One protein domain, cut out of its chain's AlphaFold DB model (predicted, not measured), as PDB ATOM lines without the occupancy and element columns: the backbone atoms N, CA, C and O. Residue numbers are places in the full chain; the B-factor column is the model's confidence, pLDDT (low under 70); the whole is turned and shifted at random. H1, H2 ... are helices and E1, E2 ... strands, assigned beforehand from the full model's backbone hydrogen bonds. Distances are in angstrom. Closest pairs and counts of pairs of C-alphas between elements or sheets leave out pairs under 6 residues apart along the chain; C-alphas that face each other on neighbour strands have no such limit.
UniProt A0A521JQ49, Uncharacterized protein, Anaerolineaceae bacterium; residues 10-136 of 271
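What this domain is: This is residues 10 to 136 of the 271 residues of an uncharacterized protein of Anaerolineaceae bacterium (UniProt A0A521JQ49). Two small antiparallel sheets, E1 to E4 and E5 to E8, form a loose sandwich at one end, only partly face to face, with strands E1 and E5 side by side. From the first sheet a long arm reaches away: the chain leaves E2, passes the short helix H1, turns at residues 39 to 45, which stick out at the tip, and comes back through helix H2 into E3. The printed part has 127 residues, with two named helices and nine named strands in the order E1, E2, H1, H2, E3, E4, E5, E6, E7, E8, E9, and its class is mixed, helices and strands. The sheets run E1 E2 E3 E4 and E5 E6 E7 E8, both antiparallel throughout. The whole is only just extended, close to loose, with a radius of gyration of the C-alphas of 21.1 A and spans of 66 by 38 by 25 A.

How they stand to each other: E1, residues 10 to 13, and E2, residues 18 to 26, form a hairpin, with N 13 and O 18 within hydrogen-bond range at 2.9 A. E2 is the antiparallel neighbour of E3, residues 62 to 72, with N 21 and O 69 2.9 A apart and N 25 and O 63 2.7 A apart. E3 bends by 80 degrees at residue 66. It forms a hairpin with E4, residues 75 to 79, where N 70 and O 77 are 2.8 A apart. H1, residues 34 to 37, and H2, residues 47 to 60, are close but not clearly touching; their closest C-alphas, Ile 37 and Tyr 50, are 7.3 A apart. H2 is only just not on the first sheet, with 4 pairs of C-alphas within 10 A, and H1 is not on it, with 0 pairs. Every O i to N i+4 pair of H2 is within hydrogen-bond range, while H1 is too short for such a pair. E5, residues 85 to 89, E6, residues 95 to 102, E7, residues 107 to 113, and E8, residues 124 to 130, form a meander, each strand the antiparallel neighbour of the one before. Across its hairpins, N 88 and O 96 are 2.9 A apart, N 99 and O 109 2.8 A, and N 110 and O 127 2.8 A. The two strongly twisted sheets make a sandwich, two sheets face to face, with best planes 36 degrees apart. The closest C-alphas of edge strands E1 and E5 are those of Ser 11 and Ser 88, 5.4 A apart. E9, residues 132 to 135, pairs with no named strand and meets E8 only through their link.

Where its parts are: E1 begins at C-alpha 10, at (-12.423, -112.373, 58.999). From first to last C-alpha, E2 measures 24.4 A, H2 20.3 A, E3 24.6 A, E6 20.1 A and E7 19.1 A. H2 begins at C-alpha 47, at (-30.072, -128.282, 85.986). E9 ends at C-alpha 135, at (-12.182, -106.177, 44.361).

The domain as a whole: The two C-alphas farthest apart are those of Asp 41 and Asp 127, 65.8 A. The printed part has no cut, and no link is long; those from E2 to H1, H1 to H2 and E7 to E8 are short, and the others are tight. In the link from E7 to E8, residues 115 to 116 pair with residues 119 to 120, antiparallel. The mean pLDDT of the printed part is 87.5, and it is under 70 at residues 32, 34 and 37 to 45.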
ATOM      1  N   LEU A  10     -12.473-113.690  59.627       90.88
ATOM      2  CA  LEU A  10     -12.423-112.373  58.999       90.88
ATOM      3  C   LEU A  10     -12.385-112.489  57.472       90.88
ATOM      4  O   LEU A  10     -13.038-111.721  56.775       90.88
ATOM      5  N   SER A  11     -11.651-113.471  56.940       92.81
ATOM      6  CA  SER A  11     -11.622-113.768  55.504       92.81
ATOM      7  C   SER A  11     -11.114-115.183  55.230       92.81
ATOM      8  O   SER A  11     -10.393-115.752  56.050       92.81
ATOM      9  N   THR A  12     -11.472-115.766  54.085       93.06
ATOM     10  CA  THR A  12     -11.014-117.106  53.680       93.06
ATOM     11  C   THR A  12     -10.721-117.191  52.193       93.06
ATOM     12  O   THR A  12     -11.291-116.469  51.379       93.06
ATOM     13  N   SER A  13      -9.832-118.113  51.831       91.12
ATOM     14  CA  SER A  13      -9.576-118.489  50.447       91.12
ATOM     15  C   SER A  13      -9.316-119.983  50.343       91.12
ATOM     16  O   SER A  13      -8.382-120.513  50.944       91.12
ATOM     17  N   SER A  14     -10.122-120.665  49.531       88.19
ATOM     18  CA  SER A  14      -9.894-122.067  49.175       88.19
ATOM     19  C   SER A  14      -8.761-122.240  48.158       88.19
ATOM     20  O   SER A  14      -8.194-123.323  48.078       88.19
ATOM     21  N   ILE A  15      -8.394-121.184  47.419       86.38
ATOM     22  CA  ILE A  15      -7.337-121.222  46.393       86.38
ATOM     23  C   ILE A  15      -5.969-121.433  47.043       86.38
ATOM     24  O   ILE A  15      -5.205-122.296  46.621       86.38
ATOM     25  N   VAL A  16      -5.679-120.668  48.097       89.69
ATOM     26  CA  VAL A  16      -4.421-120.773  48.856       89.69
ATOM     27  C   VAL A  16      -4.582-121.501  50.191       89.69
ATOM     28  O   VAL A  16      -3.627-121.581  50.953       89.69
ATOM     29  N   SER A  17      -5.766-122.063  50.468       91.44
ATOM     30  CA  SER A  17      -6.088-122.731  51.742       91.44
ATOM     31  C   SER A  17      -5.729-121.860  52.953       91.44
ATOM     32  O   SER A  17      -4.991-122.281  53.848       91.44
ATOM     33  N   ALA A  18      -6.229-120.623  52.933       94.06
ATOM     34  CA  ALA A  18      -5.942-119.595  53.924       94.06
ATOM     35  C   ALA A  18      -7.204-119.153  54.669       94.06
ATOM     36  O   ALA A  18      -8.275-119.002  54.071       94.06
ATOM     37  N   VAL A  19      -7.057-118.895  55.968       95.44
ATOM     38  CA  VAL A  19      -8.094-118.320  56.833       95.44
ATOM     39  C   VAL A  19      -7.468-117.216  57.672       95.44
ATOM     40  O   VAL A  19      -6.515-117.471  58.403       95.44
ATOM     41  N   VAL A  20      -8.021-116.007  57.586       96.44
ATOM     42  CA  VAL A  20      -7.712-114.899  58.497       96.44
ATOM     43  C   VAL A  20      -8.765-114.884  59.593       96.44
ATOM     44  O   VAL A  20      -9.964-114.913  59.299       96.44
ATOM     45  N   TYR A  21      -8.337-114.861  60.850       94.75
ATOM     46  CA  TYR A  21      -9.238-114.933  61.995       94.75
ATOM     47  C   TYR A  21      -8.647-114.300  63.246       94.75
ATOM     48  O   TYR A  21      -7.445-114.067  63.358       94.75
ATOM     49  N   GLN A  22      -9.525-114.075  64.215       91.94
ATOM     50  CA  GLN A  22      -9.168-113.638  65.555       91.94
ATOM     51  C   GLN A  22      -9.457-114.753  66.563       91.94
ATOM     52  O   GLN A  22     -10.417-115.516  66.425       91.94
ATOM     53  N   LYS A  23      -8.609-114.877  67.583       89.38
ATOM     54  CA  LYS A  23      -8.795-115.847  68.669       89.38
ATOM     55  C   LYS A  23      -9.399-115.177  69.893       89.38
ATOM     56  O   LYS A  23      -9.300-113.968  70.062       89.38
ATOM     57  N   ASN A  24      -9.958-115.988  70.787       85.25
ATOM     58  CA  ASN A  24     -10.241-115.549  72.147       85.25
ATOM     59  C   ASN A  24      -9.065-115.901  73.059       85.25
ATOM     60  O   ASN A  24      -8.652-117.059  73.131       85.25
ATOM     61  N   ASN A  25      -8.601-114.914  73.811       82.75
ATOM     62  CA  ASN A  25      -7.834-115.117  75.024       82.75
ATOM     63  C   ASN A  25      -8.791-115.584  76.127       82.75
ATOM     64  O   ASN A  25      -9.875-115.024  76.297       82.75
ATOM     65  N   MET A  26      -8.405-116.610  76.881       77.06
ATOM     66  CA  MET A  26      -9.190-117.108  78.009       77.06
ATOM     67  C   MET A  26      -8.436-116.810  79.300       77.06
ATOM     68  O   MET A  26      -7.306-117.259  79.486       77.06
ATOM     69  N   SER A  27      -9.062-116.044  80.187       75.88
ATOM     70  CA  SER A  27      -8.559-115.881  81.552       75.88
ATOM     71  C   SER A  27      -8.760-117.171  82.355       75.88
ATOM     72  O   SER A  27      -9.598-118.009  82.016       75.88
ATOM     73  N   SER A  28      -7.975-117.370  83.417       71.50
ATOM     74  CA  SER A  28      -8.114-118.551  84.275       71.50
ATOM     75  C   SER A  28      -9.506-118.592  84.912       71.50
ATOM     76  O   SER A  28      -9.869-117.691  85.668       71.50
ATOM     77  N   ILE A  29     -10.267-119.652  84.642       70.19
ATOM     78  CA  ILE A  29     -11.584-119.882  85.242       70.19
ATOM     79  C   ILE A  29     -11.397-120.727  86.506       70.19
ATOM     80  O   ILE A  29     -10.787-121.795  86.456       70.19
ATOM     81  N   ASN A  30     -11.946-120.280  87.637       71.69
ATOM     82  CA  ASN A  30     -11.972-121.088  88.856       71.69
ATOM     83  C   ASN A  30     -12.818-122.350  88.637       71.69
ATOM     84  O   ASN A  30     -14.012-122.271  88.350       71.69
ATOM     85  N   THR A  31     -12.207-123.522  88.803       70.88
ATOM     86  CA  THR A  31     -12.905-124.811  88.745       70.88
ATOM     87  C   THR A  31     -13.796-124.989  89.975       70.88
ATOM     88  O   THR A  31     -13.296-124.925  91.096       70.88
ATOM     89  N   GLN A  32     -15.091-125.254  89.778       69.12
ATOM     90  CA  GLN A  32     -16.030-125.603  90.853       69.12
ATOM     91  C   GLN A  32     -16.269-127.112  90.884       69.12
ATOM     92  O   GLN A  32     -16.348-127.754  89.831       69.12
ATOM     93  N   LYS A  33     -16.392-127.702  92.080       75.31
ATOM     94  CA  LYS A  33     -16.754-129.120  92.178       75.31
ATOM     95  C   LYS A  33     -18.234-129.281  91.871       75.31
ATOM     96  O   LYS A  33     -19.063-128.550  92.396       75.31
ATOM     97  N   LEU A  34     -18.579-130.307  91.096       68.62
ATOM     98  CA  LEU A  34     -19.972-130.614  90.761       68.62
ATOM     99  C   LEU A  34     -20.846-130.805  92.016       68.62
ATOM    100  O   LEU A  34     -22.001-130.397  92.037       68.62
ATOM    101  N   SER A  35     -20.272-131.357  93.087       74.12
ATOM    102  CA  SER A  35     -20.946-131.509  94.377       74.12
ATOM    103  C   SER A  35     -21.296-130.181  95.053       74.12
ATOM    104  O   SER A  35     -22.234-130.166  95.823       74.12
ATOM    105  N   GLU A  36     -20.575-129.088  94.795       70.19
ATOM    106  CA  GLU A  36     -20.853-127.755  95.371       70.19
ATOM    107  C   GLU A  36     -21.960-127.014  94.605       70.19
ATOM    108  O   GLU A  36     -22.525-126.043  95.098       70.19
ATOM    109  N   ILE A  37     -22.259-127.474  93.388       66.75
ATOM    110  CA  ILE A  37     -23.272-126.901  92.497       66.75
ATOM    111  C   ILE A  37     -24.649-127.522  92.787       66.75
ATOM    112  O   ILE A  37     -25.659-126.843  92.680       66.75
ATOM    113  N   ILE A  38     -24.696-128.793  93.203       67.00
ATOM    114  CA  ILE A  38     -25.935-129.582  93.366       67.00
ATOM    115  C   ILE A  38     -26.475-129.543  94.822       67.00
ATOM    116  O   ILE A  38     -27.475-130.176  95.139       67.00
ATOM    117  N   THR A  39     -25.831-128.816  95.742       60.22
ATOM    118  CA  THR A  39     -26.069-128.955  97.197       60.22
ATOM    119  C   THR A  39     -27.190-128.126  97.832       60.22
ATOM    120  O   THR A  39     -27.272-128.115  99.057       60.22
ATOM    121  N   SER A  40     -28.070-127.451  97.095       55.66
ATOM    122  CA  SER A  40     -29.208-126.773  97.736       55.66
ATOM    123  C   SER A  40     -30.476-127.622  97.669       55.66
ATOM    124  O   SER A  40     -30.987-127.878  96.584       55.66
ATOM    125  N   ASP A  41     -31.032-127.949  98.838       56.88
ATOM    126  CA  ASP A  41     -32.395-128.477  99.052       56.88
ATOM    127  C   ASP A  41     -33.518-127.544  98.511       56.88
ATOM    128  O   ASP A  41     -34.708-127.827  98.663       56.88
ATOM    129  N   ASP A  42     -33.158-126.436  97.854       56.06
ATOM    130  CA  ASP A  42     -34.061-125.490  97.204       56.06
ATOM    131  C   ASP A  42     -34.409-125.956  95.784       56.06
ATOM    132  O   ASP A  42     -33.714-125.714  94.798       56.06
ATOM    133  N   ASN A  43     -35.556-126.621  95.708       57.28
ATOM    134  CA  ASN A  43     -36.139-127.301  94.553       57.28
ATOM    135  C   ASN A  43     -36.641-126.352  93.429       57.28
ATOM    136  O   ASN A  43     -37.667-126.621  92.806       57.28
ATOM    137  N   TYR A  44     -35.968-125.216  93.203       59.38
ATOM    138  CA  TYR A  44     -36.372-124.189  92.228       59.38
ATOM    139  C   TYR A  44     -35.309-123.881  91.160       59.38
ATOM    140  O   TYR A  44     -35.665-123.394  90.090       59.38
ATOM    141  N   TYR A  45     -34.031-124.196  91.408       63.88
ATOM    142  CA  TYR A  45     -32.976-124.094  90.393       63.88
ATOM    143  C   TYR A  45     -32.898-125.392  89.595       63.88
ATOM    144  O   TYR A  45     -32.564-126.458  90.115       63.88
ATOM    145  N   SER A  46     -33.236-125.317  88.314       71.25
ATOM    146  CA  SER A  46     -33.155-126.466  87.427       71.25
ATOM    147  C   SER A  46     -31.700-126.717  87.013       71.25
ATOM    148  O   SER A  46     -30.866-125.814  86.994       71.25
ATOM    149  N   VAL A  47     -31.379-127.945  86.594       70.50
ATOM    150  CA  VAL A  47     -30.072-128.282  85.986       70.50
ATOM    151  C   VAL A  47     -29.716-127.332  84.830       70.50
ATOM    152  O   VAL A  47     -28.541-127.081  84.568       70.50
ATOM    153  N   TYR A  48     -30.729-126.784  84.157       72.94
ATOM    154  CA  TYR A  48     -30.565-125.819  83.079       72.94
ATOM    155  C   TYR A  48     -29.918-124.511  83.554       72.94
ATOM    156  O   TYR A  48     -29.009-124.016  82.893       72.94
ATOM    157  N   ASP A  49     -30.318-124.002  84.719       77.12
ATOM    158  CA  ASP A  49     -29.822-122.736  85.269       77.12
ATOM    159  C   ASP A  49     -28.336-122.840  85.650       77.12
ATOM    160  O   ASP A  49     -27.538-121.961  85.335       77.12
ATOM    161  N   TYR A  50     -27.913-123.981  86.204       75.25
ATOM    162  CA  TYR A  50     -26.498-124.238  86.497       75.25
ATOM    163  C   TYR A  50     -25.629-124.340  85.237       75.25
ATOM    164  O   TYR A  50     -24.489-123.870  85.218       75.25
ATOM    165  N   ILE A  51     -26.148-124.971  84.178       78.00
ATOM    166  CA  ILE A  51     -25.456-125.039  82.886       78.00
ATOM    167  C   ILE A  51     -25.331-123.636  82.288       78.00
ATOM    168  O   ILE A  51     -24.267-123.299  81.765       78.00
ATOM    169  N   TYR A  52     -26.383-122.823  82.392       81.38
ATOM    170  CA  TYR A  52     -26.389-121.446  81.915       81.38
ATOM    171  C   TYR A  52     -25.348-120.585  82.647       81.38
ATOM    172  O   TYR A  52     -24.507-119.963  82.000       81.38
ATOM    173  N   ASP A  53     -25.294-120.639  83.979       80.69
ATOM    174  CA  ASP A  53     -24.307-119.898  84.778       80.69
ATOM    175  C   ASP A  53     -22.858-120.283  84.446       80.69
ATOM    176  O   ASP A  53     -21.961-119.435  84.400       80.69
ATOM    177  N   LEU A  54     -22.599-121.573  84.208       79.75
ATOM    178  CA  LEU A  54     -21.280-122.043  83.779       79.75
ATOM    179  C   LEU A  54     -20.925-121.527  82.380       79.75
ATOM    180  O   LEU A  54     -19.783-121.120  82.153       79.75
ATOM    181  N   GLN A  55     -21.884-121.523  81.452       82.62
ATOM    182  CA  GLN A  55     -21.693-120.975  80.109       82.62
ATOM    183  C   GLN A  55     -21.397-119.476  80.154       82.62
ATOM    184  O   GLN A  55     -20.452-119.039  79.500       82.62
ATOM    185  N   GLU A  56     -22.118-118.714  80.976       81.94
ATOM    186  CA  GLU A  56     -21.898-117.278  81.144       81.94
ATOM    187  C   GLU A  56     -20.544-116.970  81.793       81.94
ATOM    188  O   GLU A  56     -19.827-116.093  81.318       81.94
ATOM    189  N   LYS A  57     -20.103-117.742  82.795       81.25
ATOM    190  CA  LYS A  57     -18.743-117.605  83.357       81.25
ATOM    191  C   LYS A  57     -17.660-117.865  82.310       81.25
ATOM    192  O   LYS A  57     -16.685-117.119  82.230       81.25
ATOM    193  N   ILE A  58     -17.828-118.904  81.488       80.69
ATOM    194  CA  ILE A  58     -16.902-119.194  80.384       80.69
ATOM    195  C   ILE A  58     -16.936-118.060  79.357       80.69
ATOM    196  O   ILE A  58     -15.879-117.639  78.892       80.69
ATOM    197  N   ARG A  59     -18.117-117.539  79.016       79.06
ATOM    198  CA  ARG A  59     -18.283-116.429  78.075       79.06
ATOM    199  C   ARG A  59     -17.592-115.165  78.582       79.06
ATOM    200  O   ARG A  59     -16.759-114.623  77.869       79.06
ATOM    201  N   ALA A  60     -17.859-114.765  79.822       80.44
ATOM    202  CA  ALA A  60     -17.268-113.589  80.458       80.44
ATOM    203  C   ALA A  60     -15.746-113.706  80.653       80.44
ATOM    204  O   ALA A  60     -15.055-112.697  80.745       80.44
ATOM    205  N   SER A  61     -15.206-114.928  80.708       81.31
ATOM    206  CA  SER A  61     -13.757-115.149  80.807       81.31
ATOM    207  C   SER A  61     -13.002-114.976  79.484       81.31
ATOM    208  O   SER A  61     -11.764-114.913  79.501       81.31
ATOM    209  N   ARG A  62     -13.721-114.954  78.351       82.75
ATOM    210  CA  ARG A  62     -13.160-114.816  77.004       82.75
ATOM    211  C   ARG A  62     -13.087-113.346  76.627       82.75
ATOM    212  O   ARG A  62     -14.092-112.649  76.654       82.75
ATOM    213  N   ASN A  63     -11.911-112.921  76.194       82.75
ATOM    214  CA  ASN A  63     -11.709-111.628  75.556       82.75
ATOM    215  C   ASN A  63     -11.102-111.862  74.180       82.75
ATOM    216  O   ASN A  63     -10.328-112.804  74.004       82.75
ATOM    217  N   LEU A  64     -11.434-111.019  73.210       84.00
ATOM    218  CA  LEU A  64     -10.805-111.099  71.898       84.00
ATOM    219  C   LEU A  64      -9.309-110.805  72.016       84.00
ATOM    220  O   LEU A  64      -8.889-109.955  72.796       84.00
ATOM    221  N   SER A  65      -8.508-111.575  71.287       86.81
ATOM    222  CA  SER A  65      -7.082-111.320  71.136       86.81
ATOM    223  C   SER A  65      -6.887-110.078  70.282       86.81
ATOM    224  O   SER A  65      -7.534-109.956  69.247       86.81
ATOM    225  N   ASP A  66      -5.979-109.195  70.685       86.81
ATOM    226  CA  ASP A  66      -5.591-108.048  69.857       86.81
ATOM    227  C   ASP A  66      -4.861-108.495  68.576       86.81
ATOM    228  O   ASP A  66      -4.891-107.793  67.568       86.81
ATOM    229  N   ASP A  67      -4.263-109.693  68.591       93.19
ATOM    230  CA  ASP A  67      -3.560-110.269  67.450       93.19
ATOM    231  C   ASP A  67      -4.526-110.843  66.408       93.19
ATOM    232  O   ASP A  67      -5.514-111.522  66.723       93.19
ATOM    233  N   ILE A  68      -4.158-110.664  65.142       95.56
ATOM    234  CA  ILE A  68      -4.820-111.295  64.005       95.56
ATOM    235  C   ILE A  68      -3.964-112.445  63.492       95.56
ATOM    236  O   ILE A  68      -2.756-112.314  63.289       95.56
ATOM    237  N   TYR A  69      -4.609-113.585  63.269       95.44
ATOM    238  CA  TYR A  69      -3.965-114.831  62.889       95.44
ATOM    239  C   TYR A  69      -4.282-115.180  61.439       95.44
ATOM    240  O   TYR A  69      -5.399-114.989  60.953       95.44
ATOM    241  N   LEU A  70      -3.292-115.757  60.767       96.56
ATOM    242  CA  LEU A  70      -3.418-116.411  59.477       96.56
ATOM    243  C   LEU A  70      -3.120-117.899  59.656       96.56
ATOM    244  O   LEU A  70      -1.988-118.276  59.964       96.56
ATOM    245  N   ALA A  71      -4.116-118.742  59.400       95.50
ATOM    246  CA  ALA A  71      -3.893-120.159  59.148       95.50
ATOM    247  C   ALA A  71      -3.629-120.354  57.654       95.50
ATOM    248  O   ALA A  71      -4.407-119.891  56.818       95.50
ATOM    249  N   LEU A  72      -2.536-121.040  57.326       93.38
ATOM    250  CA  LEU A  72      -2.105-121.347  55.966       93.38
ATOM    251  C   LEU A  72      -1.727-122.829  55.885       93.38
ATOM    252  O   LEU A  72      -0.627-123.233  56.276       93.38
ATOM    253  N   GLY A  73      -2.661-123.654  55.407       87.56
ATOM    254  CA  GLY A  73      -2.552-125.109  55.526       87.56
ATOM    255  C   GLY A  73      -2.436-125.543  56.994       87.56
ATOM    256  O   GLY A  73      -3.311-125.246  57.798       87.56
ATOM    257  N   GLU A  74      -1.347-126.231  57.346       88.62
ATOM    258  CA  GLU A  74      -1.067-126.702  58.717       88.62
ATOM    259  C   GLU A  74      -0.269-125.697  59.569       88.62
ATOM    260  O   GLU A  74       0.096-125.991  60.708       88.62
ATOM    261  N   LYS A  75       0.057-124.522  59.018       93.94
ATOM    262  CA  LYS A  75       0.840-123.491  59.706       93.94
ATOM    263  C   LYS A  75      -0.056-122.362  60.182       93.94
ATOM    264  O   LYS A  75      -1.039-122.021  59.532       93.94
ATOM    265  N   GLU A  76       0.353-121.736  61.273       94.81
ATOM    266  CA  GLU A  76      -0.264-120.526  61.795       94.81
ATOM    267  C   GLU A  76       0.804-119.447  61.974       94.81
ATOM    268  O   GLU A  76       1.939-119.733  62.364       94.81
ATOM    269  N   THR A  77       0.448-118.204  61.669       96.00
ATOM    270  CA  THR A  77       1.285-117.029  61.909       96.00
ATOM    271  C   THR A  77       0.417-115.834  62.292       96.00
ATOM    272  O   THR A  77      -0.801-115.873  62.110       96.00
ATOM    273  N   THR A  78       1.028-114.786  62.835       96.25
ATOM    274  CA  THR A  78       0.356-113.517  63.125       96.25
ATOM    275  C   THR A  78       0.569-112.526  61.986       96.25
ATOM    276  O   THR A  78       1.575-112.573  61.275       96.25
ATOM    277  N   ILE A  79      -0.399-111.635  61.796       97.56
ATOM    278  CA  ILE A  79      -0.311-110.521  60.852       97.56
ATOM    279  C   ILE A  79       0.095-109.270  61.640       97.56
ATOM    280  O   ILE A  79      -0.510-108.965  62.662       97.56
ATOM    281  N   ASP A  80       1.131-108.570  61.174       96.88
ATOM    282  CA  ASP A  80       1.582-107.291  61.741       96.88
ATOM    283  C   ASP A  80       0.588-106.183  61.357       96.88
ATOM    284  O   ASP A  80       0.565-105.742  60.207       96.88
ATOM    285  N   CYS A  81      -0.290-105.817  62.293       96.62
ATOM    286  CA  CYS A  81      -1.348-104.826  62.107       96.62
ATOM    287  C   CYS A  81      -1.815-104.253  63.453       96.62
ATOM    288  O   CYS A  81      -1.669-104.891  64.497       96.62
ATOM    289  N   ILE A  82      -2.428-103.074  63.427       94.88
ATOM    290  CA  ILE A  82      -2.943-102.347  64.588       94.88
ATOM    291  C   ILE A  82      -4.376-101.906  64.286       94.88
ATOM    292  O   ILE A  82      -4.619-101.172  63.337       94.88
ATOM    293  N   ASN A  83      -5.343-102.332  65.106       93.50
ATOM    294  CA  ASN A  83      -6.766-101.983  64.947       93.50
ATOM    295  C   ASN A  83      -7.305-102.201  63.514       93.50
ATOM    296  O   ASN A  83      -8.064-101.391  62.977       93.50
ATOM    297  N   ALA A  84      -6.876-103.290  62.874       95.00
ATOM    298  CA  ALA A  84      -7.155-103.527  61.468       95.00
ATOM    299  C   ALA A  84      -8.554-104.108  61.204       95.00
ATOM    300  O   ALA A  84      -9.078-104.938  61.953       95.00
ATOM    301  N   ARG A  85      -9.161-103.687  60.093       92.94
ATOM    302  CA  ARG A  85     -10.541-104.005  59.698       92.94
ATOM    303  C   ARG A  85     -10.657-104.319  58.217       92.94
ATOM    304  O   ARG A  85      -9.703-104.183  57.460       92.94
ATOM    305  N   ASN A  86     -11.869-104.704  57.819       92.94
ATOM    306  CA  ASN A  86     -12.257-104.943  56.433       92.94
ATOM    307  C   ASN A  86     -11.265-105.886  55.756       92.94
ATOM    308  O   ASN A  86     -10.489-105.478  54.905       92.94
ATOM    309  N   TRP A  87     -11.248-107.141  56.187       95.25
ATOM    310  CA  TRP A  87     -10.293-108.139  55.720       95.25
ATOM    311  C   TRP A  87     -10.785-108.815  54.448       95.25
ATOM    312  O   TRP A  87     -11.951-109.193  54.347       95.25
ATOM    313  N   SER A  88      -9.905-109.005  53.473       94.50
ATOM    314  CA  SER A  88     -10.240-109.729  52.248       94.50
ATOM    315  C   SER A  88      -9.031-110.455  51.674       94.50
ATOM    316  O   SER A  88      -7.919-109.936  51.692       94.50
ATOM    317  N   ILE A  89      -9.249-111.652  51.129       93.62
ATOM    318  CA  ILE A  89      -8.246-112.385  50.351       93.62
ATOM    319  C   ILE A  89      -8.659-112.341  48.881       93.62
ATOM    320  O   ILE A  89      -9.771-112.741  48.536       93.62
ATOM    321  N   ASN A  90      -7.780-111.848  48.009       91.12
ATOM    322  CA  ASN A  90      -8.062-111.792  46.575       91.12
ATOM    323  C   ASN A  90      -7.893-113.173  45.903       91.12
ATOM    324  O   ASN A  90      -7.459-114.150  46.516       91.12
ATOM    325  N   LYS A  91      -8.196-113.258  44.600       86.69
ATOM    326  CA  LYS A  91      -8.043-114.502  43.822       86.69
ATOM    327  C   LYS A  91      -6.600-115.029  43.778       86.69
ATOM    328  O   LYS A  91      -6.411-116.239  43.703       86.69
ATOM    329  N   ALA A  92      -5.604-114.147  43.850       87.81
ATOM    330  CA  ALA A  92      -4.190-114.521  43.907       87.81
ATOM    331  C   ALA A  92      -3.754-115.031  45.298       87.81
ATOM    332  O   ALA A  92      -2.633-115.509  45.452       87.81
ATOM    333  N   GLY A  93      -4.628-114.950  46.308       90.50
ATOM    334  CA  GLY A  93      -4.336-115.353  47.681       90.50
ATOM    335  C   GLY A  93      -3.665-114.275  48.531       90.50
ATOM    336  O   GLY A  93      -3.280-114.554  49.663       90.50
ATOM    337  N   SER A  94      -3.531-113.055  48.016       93.88
ATOM    338  CA  SER A  94      -3.014-111.924  48.780       93.88
ATOM    339  C   SER A  94      -4.076-111.352  49.709       93.88
ATOM    340  O   SER A  94      -5.253-111.271  49.350       93.88
ATOM    341  N   ILE A  95      -3.641-110.927  50.890       96.94
ATOM    342  CA  ILE A  95      -4.483-110.373  51.948       96.94
ATOM    343  C   ILE A  95      -4.495-108.848  51.832       96.94
ATOM    344  O   ILE A  95      -3.444-108.227  51.677       96.94
ATOM    345  N   TYR A  96      -5.681-108.263  51.946       97.56
ATOM    346  CA  TYR A  96      -5.926-106.828  52.016       97.56
ATOM    347  C   TYR A  96      -6.693-106.505  53.296       97.56
ATOM    348  O   TYR A  96      -7.507-107.311  53.760       97.56
ATOM    349  N   PHE A  97      -6.404-105.344  53.877       98.00
ATOM    350  CA  PHE A  97      -7.052-104.848  55.091       98.00
ATOM    351  C   PHE A  97      -6.845-103.341  55.250       98.00
ATOM    352  O   PHE A  97      -5.939-102.769  54.645       98.00
ATOM    353  N   LEU A  98      -7.690-102.707  56.061       98.38
ATOM    354  CA  LEU A  98      -7.493-101.335  56.525       98.38
ATOM    355  C   LEU A  98      -6.836-101.375  57.901       98.38
ATOM    356  O   LEU A  98      -7.451-101.852  58.846       98.38
ATOM    357  N   ASP A  99      -5.604-100.902  57.995       98.38
ATOM    358  CA  ASP A  99      -4.788-100.833  59.205       98.38
ATOM    359  C   ASP A  99      -4.890 -99.465  59.885       98.38
ATOM    360  O   ASP A  99      -5.263 -98.487  59.237       98.38
ATOM    361  N   ASP A 100      -4.571 -99.393  61.177       97.44
ATOM    362  CA  ASP A 100      -4.673 -98.179  62.007       97.44
ATOM    363  C   ASP A 100      -6.006 -97.436  61.798       97.44
ATOM    364  O   ASP A 100      -6.065 -96.224  61.577       97.44
ATOM    365  N   TYR A 101      -7.108 -98.196  61.764       96.62
ATOM    366  CA  TYR A 101      -8.411 -97.645  61.408       96.62
ATOM    367  C   TYR A 101      -8.914 -96.707  62.508       96.62
ATOM    368  O   TYR A 101      -9.027 -97.085  63.673       96.62
ATOM    369  N   ASN A 102      -9.266 -95.480  62.144       96.69
ATOM    370  CA  ASN A 102      -9.837 -94.510  63.062       96.69
ATOM    371  C   ASN A 102     -11.367 -94.539  62.972       96.69
ATOM    372  O   ASN A 102     -11.945 -94.069  61.993       96.69
ATOM    373  N   ASP A 103     -12.027 -95.040  64.016       92.12
ATOM    374  CA  ASP A 103     -13.491 -95.134  64.071       92.12
ATOM    375  C   ASP A 103     -14.208 -93.788  64.039       92.12
ATOM    376  O   ASP A 103     -15.270 -93.672  63.431       92.12
ATOM    377  N   GLU A 104     -13.638 -92.770  64.681       94.12
ATOM    378  CA  GLU A 104     -14.244 -91.438  64.743       94.12
ATOM    379  C   GLU A 104     -14.226 -90.755  63.375       94.12
ATOM    380  O   GLU A 104     -15.138 -90.001  63.038       94.12
ATOM    381  N   LYS A 105     -13.183 -91.018  62.583       92.94
ATOM    382  CA  LYS A 105     -12.999 -90.411  61.264       92.94
ATOM    383  C   LYS A 105     -13.477 -91.287  60.107       92.94
ATOM    384  O   LYS A 105     -13.728 -90.763  59.027       92.94
ATOM    385  N   GLY A 106     -13.607 -92.594  60.323       94.31
ATOM    386  CA  GLY A 106     -14.089 -93.547  59.328       94.31
ATOM    387  C   GLY A 106     -13.080 -93.881  58.226       94.31
ATOM    388  O   GLY A 106     -13.492 -94.146  57.100       94.31
ATOM    389  N   TYR A 107     -11.777 -93.841  58.516       96.81
ATOM    390  CA  TYR A 107     -10.729 -94.197  57.554       96.81
ATOM    391  C   TYR A 107      -9.529 -94.869  58.224       96.81
ATOM    392  O   TYR A 107      -9.309 -94.711  59.425       96.81
ATOM    393  N   GLY A 108      -8.730 -95.585  57.434       98.19
ATOM    394  CA  GLY A 108      -7.456 -96.176  57.847       98.19
ATOM    395  C   GLY A 108      -6.450 -96.236  56.697       98.19
ATOM    396  O   GLY A 108      -6.625 -95.598  55.658       98.19
ATOM    397  N   THR A 109      -5.401 -97.027  56.875       98.62
ATOM    398  CA  THR A 109      -4.354 -97.268  55.878       98.62
ATOM    399  C   THR A 109      -4.648 -98.555  55.122       98.62
ATOM    400  O   THR A 109      -4.715 -99.623  55.722       98.62
ATOM    401  N   LEU A 110      -4.799 -98.505  53.802       98.62
ATOM    402  CA  LEU A 110      -4.982 -99.718  53.011       98.62
ATOM    403  C   LEU A 110      -3.653-100.467  52.878       98.62
ATOM    404  O   LEU A 110      -2.686 -99.953  52.314       98.62
ATOM    405  N   MET A 111      -3.629-101.705  53.364       98.44
ATOM    406  CA  MET A 111      -2.459-102.577  53.390       98.44
ATOM    407  C   MET A 111      -2.649-103.802  52.496       98.44
ATOM    408  O   MET A 111      -3.764-104.265  52.249       98.44
ATOM    409  N   PHE A 112      -1.524-104.349  52.045       96.94
ATOM    410  CA  PHE A 112      -1.416-105.557  51.235       96.94
ATOM    411  C   PHE A 112      -0.356-106.492  51.813       96.94
ATOM    412  O   PHE A 112       0.759-106.060  52.086       96.94
ATOM    413  N   ALA A 113      -0.652-107.784  51.912       97.50
ATOM    414  CA  ALA A 113       0.327-108.809  52.257       97.50
ATOM    415  C   ALA A 113       0.216-110.005  51.304       97.50
ATOM    416  O   ALA A 113      -0.834-110.641  51.187       97.50
ATOM    417  N   ALA A 114       1.308-110.323  50.610       96.00
ATOM    418  CA  ALA A 114       1.357-111.463  49.703       96.00
ATOM    419  C   ALA A 114       1.623-112.768  50.463       96.00
ATOM    420  O   ALA A 114       2.375-112.796  51.436       96.00
ATOM    421  N   ILE A 115       1.076-113.870  49.954       94.00
ATOM    422  CA  ILE A 115       1.452-115.218  50.379       94.00
ATOM    423  C   ILE A 115       2.333-115.822  49.288       94.00
ATOM    424  O   ILE A 115       1.870-116.083  48.179       94.00
ATOM    425  N   LYS A 116       3.613-116.058  49.589       90.88
ATOM    426  CA  LYS A 116       4.568-116.672  48.653       90.88
ATOM    427  C   LYS A 116       5.237-117.874  49.292       90.88
ATOM    428  O   LYS A 116       5.636-117.833  50.450       90.88
ATOM    429  N   ASN A 117       5.357-118.963  48.531       88.75
ATOM    430  CA  ASN A 117       6.004-120.204  48.977       88.75
ATOM    431  C   ASN A 117       5.480-120.721  50.336       88.75
ATOM    432  O   ASN A 117       6.244-121.219  51.163       88.75
ATOM    433  N   GLY A 118       4.172-120.582  50.585       86.88
ATOM    434  CA  GLY A 118       3.545-121.025  51.833       86.88
ATOM    435  C   GLY A 118       3.941-120.198  53.060       86.88
ATOM    436  O   GLY A 118       4.015-120.744  54.160       86.88
ATOM    437  N   SER A 119       4.272-118.918  52.881       92.19
ATOM    438  CA  SER A 119       4.596-117.975  53.958       92.19
ATOM    439  C   SER A 119       4.017-116.593  53.666       92.19
ATOM    440  O   SER A 119       3.911-116.191  52.506       92.19
ATOM    441  N   LEU A 120       3.642-115.885  54.730       95.62
ATOM    442  CA  LEU A 120       3.158-114.511  54.673       95.62
ATOM    443  C   LEU A 120       4.346-113.549  54.544       95.62
ATOM    444  O   LEU A 120       5.277-113.599  55.349       95.62
ATOM    445  N   GLU A 121       4.324-112.687  53.534       97.12
ATOM    446  CA  GLU A 121       5.253-111.561  53.441       97.12
ATOM    447  C   GLU A 121       4.811-110.416  54.359       97.12
ATOM    448  O   GLU A 121       3.638-110.298  54.715       97.12
ATOM    449  N   LYS A 122       5.754-109.540  54.729       97.19
ATOM    450  CA  LYS A 122       5.444-108.367  55.550       97.19
ATOM    451  C   LYS A 122       4.397-107.483  54.843       97.19
ATOM    452  O   LYS A 122       4.587-107.207  53.655       97.19
ATOM    453  N   PRO A 123       3.360-106.997  55.552       98.25
ATOM    454  CA  PRO A 123       2.407-106.052  54.987       98.25
ATOM    455  C   PRO A 123       3.080-104.795  54.423       98.25
ATOM    456  O   PRO A 123       4.015-104.240  55.007       98.25
ATOM    457  N   VAL A 124       2.585-104.347  53.274       98.06
ATOM    458  CA  VAL A 124       3.035-103.163  52.544       98.06
ATOM    459  C   VAL A 124       1.855-102.218  52.383       98.06
ATOM    460  O   VAL A 124       0.755-102.638  52.026       98.06
ATOM    461  N   LYS A 125       2.102-100.930  52.621       98.00
ATOM    462  CA  LYS A 125       1.112 -99.877  52.419       98.00
ATOM    463  C   LYS A 125       0.802 -99.664  50.939       98.00
ATOM    464  O   LYS A 125       1.721 -99.570  50.126       98.00
ATOM    465  N   ILE A 126      -0.485 -99.520  50.632       97.81
ATOM    466  CA  ILE A 126      -1.000 -99.042  49.347       97.81
ATOM    467  C   ILE A 126      -1.239 -97.529  49.422       97.81
ATOM    468  O   ILE A 126      -0.573 -96.777  48.715       97.81
ATOM    469  N   ASP A 127      -2.135 -97.088  50.310       98.50
ATOM    470  CA  ASP A 127      -2.546 -95.681  50.446       98.50
ATOM    471  C   ASP A 127      -3.059 -95.398  51.872       98.50
ATOM    472  O   ASP A 127      -3.476 -96.316  52.581       98.50
ATOM    473  N   ASP A 128      -3.016 -94.133  52.283       98.12
ATOM    474  CA  ASP A 128      -3.546 -93.635  53.558       98.12
ATOM    475  C   ASP A 128      -4.948 -93.022  53.357       98.12
ATOM    476  O   ASP A 128      -5.376 -92.762  52.226       98.12
ATOM    477  N   ASP A 129      -5.653 -92.754  54.459       97.81
ATOM    478  CA  ASP A 129      -6.976 -92.108  54.481       97.81
ATOM    479  C   ASP A 129      -8.038 -92.834  53.624       97.81
ATOM    480  O   ASP A 129      -8.898 -92.219  52.989       97.81
ATOM    481  N   VAL A 130      -7.977 -94.169  53.593       98.50
ATOM    482  CA  VAL A 130      -8.907 -95.027  52.851       98.50
ATOM    483  C   VAL A 130     -10.101 -95.394  53.728       98.50
ATOM    484  O   VAL A 130      -9.946 -95.964  54.809       98.50
ATOM    485  N   MET A 131     -11.309 -95.102  53.243       97.31
ATOM    486  CA  MET A 131     -12.571 -95.353  53.956       97.31
ATOM    487  C   MET A 131     -13.156 -96.743  53.666       97.31
ATOM    488  O   MET A 131     -13.913 -97.297  54.459       97.31
ATOM    489  N   GLY A 132     -12.810 -97.331  52.521       95.38
ATOM    490  CA  GLY A 132     -13.298 -98.641  52.105       95.38
ATOM    491  C   GLY A 132     -12.656 -99.102  50.804       95.38
ATOM    492  O   GLY A 132     -12.049 -98.306  50.087       95.38
ATOM    493  N   TYR A 133     -12.785-100.393  50.502       95.81
ATOM    494  CA  TYR A 133     -12.284-100.972  49.261       95.81
ATOM    495  C   TYR A 133     -13.100-102.198  48.835       95.81
ATOM    496  O   TYR A 133     -13.802-102.805  49.642       95.81
ATOM    497  N   GLN A 134     -12.992-102.560  47.558       93.12
ATOM    498  CA  GLN A 134     -13.581-103.760  46.974       93.12
ATOM    499  C   GLN A 134     -12.737-104.281  45.805       93.12
ATOM    500  O   GLN A 134     -12.044-103.518  45.128       93.12
ATOM    501  N   PHE A 135     -12.816-105.584  45.539       92.12
ATOM    502  CA  PHE A 135     -12.182-106.177  44.361       92.12
ATOM    503  C   PHE A 135     -13.066-106.060  43.132       92.12
ATOM    504  O   PHE A 135     -14.287-106.214  43.211       92.12
ATOM    505  N   GLY A 136     -12.428-105.853  41.985       91.50
ATOM    506  CA  GLY A 136     -13.096-105.839  40.700       91.50
ATOM    507  C   GLY A 136     -13.794-107.146  40.346       91.50
ATOM    508  O   GLY A 136     -13.592-108.210  40.937       91.50
TER     509      GLY A 136